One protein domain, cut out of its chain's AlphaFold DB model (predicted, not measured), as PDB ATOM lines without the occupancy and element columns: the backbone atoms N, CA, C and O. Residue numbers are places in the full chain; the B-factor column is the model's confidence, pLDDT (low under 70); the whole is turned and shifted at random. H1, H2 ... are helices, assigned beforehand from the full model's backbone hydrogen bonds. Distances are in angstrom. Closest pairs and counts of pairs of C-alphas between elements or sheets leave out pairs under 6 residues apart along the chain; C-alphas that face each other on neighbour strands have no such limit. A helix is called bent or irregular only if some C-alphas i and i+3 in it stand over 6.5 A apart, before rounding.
ATOM      1  N   THR A 164      -6.962  20.677  20.459       61.88
ATOM      2  CA  THR A 164      -7.453  19.565  19.635       61.88
ATOM      3  C   THR A 164      -6.344  18.536  19.431       61.88
ATOM      4  O   THR A 164      -5.163  18.893  19.435       61.88
ATOM      5  N   ASN A 165      -6.700  17.269  19.201       65.25
ATOM      6  CA  ASN A 165      -5.728  16.193  18.967       65.25
ATOM      7  C   ASN A 165      -4.721  16.546  17.857       65.25
ATOM      8  O   ASN A 165      -3.544  16.197  17.951       65.25
ATOM      9  N   GLU A 166      -5.149  17.293  16.839       69.19
ATOM     10  CA  GLU A 166      -4.295  17.775  15.753       69.19
ATOM     11  C   GLU A 166      -3.239  18.759  16.261       69.19
ATOM     12  O   GLU A 166      -2.066  18.594  15.941       69.19
ATOM     13  N   LYS A 167      -3.621  19.722  17.110       70.06
ATOM     14  CA  LYS A 167      -2.695  20.696  17.714       70.06
ATOM     15  C   LYS A 167      -1.718  20.043  18.685       70.06
ATOM     16  O   LYS A 167      -0.559  20.437  18.746       70.06
ATOM     17  N   ILE A 168      -2.169  19.033  19.429       72.50
ATOM     18  CA  ILE A 168      -1.294  18.220  20.287       72.50
ATOM     19  C   ILE A 168      -0.251  17.513  19.428       72.50
ATOM     20  O   ILE A 168       0.945  17.567  19.712       72.50
ATOM     21  N   THR A 169      -0.709  16.877  18.353       74.69
ATOM     22  CA  THR A 169       0.152  16.144  17.427       74.69
ATOM     23  C   THR A 169       1.129  17.079  16.717       74.69
ATOM     24  O   THR A 169       2.287  16.719  16.540       74.69
ATOM     25  N   GLU A 170       0.693  18.280  16.343       78.25
ATOM     26  CA  GLU A 170       1.531  19.323  15.748       78.25
ATOM     27  C   GLU A 170       2.606  19.809  16.724       78.25
ATOM     28  O   GLU A 170       3.777  19.767  16.381       78.25
ATOM     29  N   GLN A 171       2.265  20.121  17.980       77.56
ATOM     30  CA  GLN A 171       3.260  20.520  18.987       77.56
ATOM     31  C   GLN A 171       4.285  19.420  19.286       77.56
ATOM     32  O   GLN A 171       5.470  19.703  19.467       77.56
ATOM     33  N   ILE A 172       3.841  18.162  19.350       81.00
ATOM     34  CA  ILE A 172       4.741  17.014  19.515       81.00
ATOM     35  C   ILE A 172       5.645  16.887  18.281       81.00
ATOM     36  O   ILE A 172       6.852  16.694  18.426       81.00
ATOM     37  N   ARG A 173       5.089  17.034  17.073       81.19
ATOM     38  CA  ARG A 173       5.838  16.978  15.811       81.19
ATOM     39  C   ARG A 173       6.859  18.109  15.701       81.19
ATOM     40  O   ARG A 173       7.989  17.845  15.309       81.19
ATOM     41  N   ASP A 174       6.499  19.326  16.081       82.56
ATOM     42  CA  ASP A 174       7.387  20.491  16.069       82.56
ATOM     43  C   ASP A 174       8.517  20.344  17.092       82.56
ATOM     44  O   ASP A 174       9.669  20.676  16.810       82.56
ATOM     45  N   PHE A 175       8.214  19.802  18.276       84.00
ATOM     46  CA  PHE A 175       9.216  19.568  19.314       84.00
ATOM     47  C   PHE A 175      10.278  18.548  18.877       84.00
ATOM     48  O   PHE A 175      11.481  18.801  19.035       84.00
ATOM     49  N   HIS A 176       9.831  17.422  18.309       81.81
ATOM     50  CA  HIS A 176      10.704  16.346  17.825       81.81
ATOM     51  C   HIS A 176      11.311  16.624  16.444       81.81
ATOM     52  O   HIS A 176      12.284  15.977  16.065       81.81
ATOM     53  N   GLY A 177      10.786  17.609  15.712       71.44
ATOM     54  CA  GLY A 177      11.169  17.907  14.337       71.44
ATOM     55  C   GLY A 177      10.685  16.846  13.342       71.44
ATOM     56  O   GLY A 177      10.388  15.700  13.677       71.44
ATOM     57  N   SER A 178      10.610  17.220  12.063       66.44
ATOM     58  CA  SER A 178      10.407  16.242  10.988       66.44
ATOM     59  C   SER A 178      11.664  15.383  10.835       66.44
ATOM     60  O   SER A 178      12.775  15.920  10.840       66.44
ATOM     61  N   SER A 179      11.514  14.075  10.604       60.47
ATOM     62  CA  SER A 179      12.644  13.167  10.338       60.47
ATOM     63  C   SER A 179      13.516  13.605   9.152       60.47
ATOM     64  O   SER A 179      14.658  13.164   9.049       60.47
ATOM     65  N   ASN A 180      12.984  14.479   8.288       60.34
ATOM     66  CA  ASN A 180      13.637  15.014   7.092       60.34
ATOM     67  C   ASN A 180      14.153  16.457   7.257       60.34
ATOM     68  O   ASN A 180      14.559  17.071   6.272       60.34
ATOM     69  N   SER A 181      14.115  17.031   8.464       61.91
ATOM     70  CA  SER A 181      14.647  18.375   8.715       61.91
ATOM     71  C   SER A 181      16.177  18.354   8.845       61.91
ATOM     72  O   SER A 181      16.741  17.545   9.583       61.91
ATOM     73  N   PHE A 182      16.851  19.231   8.095       59.19
ATOM     74  CA  PHE A 182      18.293  19.471   8.186       59.19
ATOM     75  C   PHE A 182      18.538  20.880   8.742       59.19
ATOM     76  O   PHE A 182      18.020  21.837   8.164       59.19
ATOM     77  N   PRO A 183      19.337  21.040   9.812       64.06
ATOM     78  CA  PRO A 183      20.034  20.003  10.580       64.06
ATOM     79  C   PRO A 183      19.083  19.138  11.424       64.06
ATOM     80  O   PRO A 183      18.021  19.588  11.848       64.06
ATOM     81  N   ARG A 184      19.486  17.884  11.670       63.75
ATOM     82  CA  ARG A 184      18.703  16.916  12.449       63.75
ATOM     83  C   ARG A 184      18.541  17.431  13.882       63.75
ATOM     84  O   ARG A 184      19.537  17.677  14.563       63.75
ATOM     85  N   VAL A 185      17.303  17.591  14.337       69.94
ATOM     86  CA  VAL A 185      17.010  18.055  15.698       69.94
ATOM     87  C   VAL A 185      17.236  16.896  16.676       69.94
ATOM     88  O   VAL A 185      16.387  16.023  16.816       69.94
ATOM     89  N   ASN A 186      18.388  16.865  17.349       73.56
ATOM     90  CA  ASN A 186      18.653  15.920  18.439       73.56
ATOM     91  C   ASN A 186      18.339  16.590  19.782       73.56
ATOM     92  O   ASN A 186      19.057  17.496  20.200       73.56
ATOM     93  N   ARG A 187      17.279  16.137  20.462       81.81
ATOM     94  CA  ARG A 187      16.908  16.596  21.809       81.81
ATOM     95  C   ARG A 187      17.560  15.723  22.875       81.81
ATOM     96  O   ARG A 187      17.597  14.499  22.755       81.81
ATOM     97  N   THR A 188      18.046  16.343  23.939       84.94
ATOM     98  CA  THR A 188      18.561  15.643  25.117       84.94
ATOM     99  C   THR A 188      17.421  15.053  25.953       84.94
ATOM    100  O   THR A 188      16.288  15.535  25.928       84.94
ATOM    101  N   GLN A 189      17.720  14.030  26.759       82.12
ATOM    102  CA  GLN A 189      16.736  13.438  27.679       82.12
ATOM    103  C   GLN A 189      16.176  14.455  28.687       82.12
ATOM    104  O   GLN A 189      15.010  14.369  29.071       82.12
ATOM    105  N   SER A 190      16.979  15.452  29.076       85.44
ATOM    106  CA  SER A 190      16.534  16.546  29.946       85.44
ATOM    107  C   SER A 190      15.478  17.415  29.261       85.44
ATOM    108  O   SER A 190      14.434  17.676  29.852       85.44
ATOM    109  N   GLU A 191      15.696  17.809  28.003       84.25
ATOM    110  CA  GLU A 191      14.732  18.612  27.233       84.25
ATOM    111  C   GLU A 191      13.432  17.850  26.960       84.25
ATOM    112  O   GLU A 191      12.346  18.425  27.030       84.25
ATOM    113  N   ILE A 192      13.526  16.546  26.679       83.88
ATOM    114  CA  ILE A 192      12.361  15.671  26.491       83.88
ATOM    115  C   ILE A 192      11.547  15.604  27.791       83.88
ATOM    116  O   ILE A 192      10.335  15.828  27.776       83.88
ATOM    117  N   SER A 193      12.203  15.356  28.927       82.75
ATOM    118  CA  SER A 193      11.555  15.320  30.244       82.75
ATOM    119  C   SER A 193      10.918  16.666  30.616       82.75
ATOM    120  O   SER A 193       9.779  16.724  31.091       82.75
ATOM    121  N   GLU A 194      11.597  17.778  30.333       83.19
ATOM    122  CA  GLU A 194      11.071  19.121  30.579       83.19
ATOM    123  C   GLU A 194       9.851  19.437  29.692       83.19
ATOM    124  O   GLU A 194       8.851  19.981  30.166       83.19
ATOM    125  N   PHE A 195       9.874  19.040  28.417       83.81
ATOM    126  CA  PHE A 195       8.738  19.208  27.514       83.81
ATOM    127  C   PHE A 195       7.518  18.413  27.991       83.81
ATOM    128  O   PHE A 195       6.434  18.985  28.154       83.81
ATOM    129  N   TYR A 196       7.694  17.117  28.275       80.12
ATOM    130  CA  TYR A 196       6.597  16.239  28.687       80.12
ATOM    131  C   TYR A 196       6.074  16.538  30.105       80.12
ATOM    132  O   TYR A 196       4.879  16.370  30.368       80.12
ATOM    133  N   SER A 197       6.909  17.062  31.010       74.12
ATOM    134  CA  SER A 197       6.450  17.539  32.325       74.12
ATOM    135  C   SER A 197       5.563  18.786  32.212       74.12
ATOM    136  O   SER A 197       4.517  18.851  32.859       74.12
ATOM    137  N   LYS A 198       5.896  19.725  31.312       67.69
ATOM    138  CA  LYS A 198       5.053  20.892  30.976       67.69
ATOM    139  C   LYS A 198       3.792  20.519  30.185       67.69
ATOM    140  O   LYS A 198       2.796  21.232  30.218       67.69
ATOM    141  N   VAL A 199       3.829  19.442  29.406       64.69
ATOM    142  CA  VAL A 199       2.666  18.865  28.701       64.69
ATOM    143  C   VAL A 199       1.641  18.364  29.718       64.69
ATOM    144  O   VAL A 199       0.472  18.707  29.613       64.69
ATOM    145  N   LYS A 200       2.061  17.643  30.764       53.94
ATOM    146  CA  LYS A 200       1.149  17.115  31.794       53.94
ATOM    147  C   LYS A 200       0.384  18.219  32.542       53.94
ATOM    148  O   LYS A 200      -0.797  18.048  32.831       53.94
ATOM    149  N   THR A 201       1.022  19.359  32.807       54.03
ATOM    150  CA  THR A 201       0.370  20.528  33.426       54.03
ATOM    151  C   THR A 201      -0.524  21.301  32.449       54.03
ATOM    152  O   THR A 201      -1.600  21.742  32.846       54.03
ATOM    153  N   ARG A 202      -0.143  21.405  31.166       55.75
ATOM    154  CA  ARG A 202      -0.962  22.028  30.104       55.75
ATOM    155  C   ARG A 202      -2.196  21.204  29.727       55.75
ATOM    156  O   ARG A 202      -3.275  21.763  29.596       55.75
ATOM    157  N   PHE A 203      -2.074  19.882  29.622       54.50
ATOM    158  CA  PHE A 203      -3.189  18.990  29.274       54.50
ATOM    159  C   PHE A 203      -4.114  18.663  30.450       54.50
ATOM    160  O   PHE A 203      -5.272  18.325  30.228       54.50
ATOM    161  N   GLY A 204      -3.637  18.785  31.693       46.50
ATOM    162  CA  GLY A 204      -4.488  18.716  32.888       46.50
ATOM    163  C   GLY A 204      -5.284  20.000  33.147       46.50
ATOM    164  O   GLY A 204      -6.289  19.968  33.850       46.50
ATOM    165  N   SER A 205      -4.859  21.111  32.544       50.06
ATOM    166  CA  SER A 205      -5.512  22.418  32.609       50.06
ATOM    167  C   SER A 205      -6.207  22.685  31.275       50.06
ATOM    168  O   SER A 205      -5.845  23.613  30.568       50.06
ATOM    169  N   VAL A 206      -7.148  21.836  30.861       59.16
ATOM    170  CA  VAL A 206      -7.942  22.104  29.653       59.16
ATOM    171  C   VAL A 206      -9.300  22.648  30.045       59.16
ATOM    172  O   VAL A 206     -10.079  22.018  30.760       59.16
TER     173      VAL A 206
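AT A GLANCE: This is residues 164 to 206 of the 317 residues of the protein "Heme-hemopexin utilization protein C" of Haemophilus influenzae 22.4-21 (UniProt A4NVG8). Two helices, H1 and the longer H2, run side by side in reverse directions with a narrow gap between them, like the two arms of an open, flat U. The long link between them swings out at one end, where residues 178 to 183 stick out free. The printed part has 43 residues with two named helices, H1 then H2, and no named strand; its class is all helix. It is loose, with a radius of gyration of the C-alphas of 11.6 A, and its C-alphas span 34 by 24 by 8 A.

IN THESE COORDINATES: Begin at Thr 164 and step to C-alpha 165 at (-5.728, 16.193, 18.967), where H1 starts; it covers residues 165 to 176, 16.5 A from first to last C-alpha. Residues 177 to 188 hold no named element. Find C-alpha 189 at (16.736, 13.438, 27.679); from there H2, residues 189 to 204, runs 22.5 A to C-alpha 204 at (-4.488, 18.716, 32.888).

HOW THE PARTS SIT: Compare the x values: H1 has the N-to-C direction (1.00, 0.04, -0.01), and H2 has (-0.96, 0.20, 0.18). H1 and H2 are near each other, with 10 pairs of C-alphas within 10 A; their closest C-alphas are 8.2 A apart. In H1 every O i to N i+4 pair is within hydrogen-bond range; in H2, 11 of 12 are. Neither helix is bent.

THE WHOLE: The two C-alphas farthest apart are those of Phe 182 and Ser 205, 34.2 A. The printed part has no cut, and the link from H1 to H2, 12 residues, is long. Look in the B-factor column: the mean pLDDT of the printed part is 70.8, and this predicted model is under 70 at residues 164 to 166, 178 to 185 and 198 to 206.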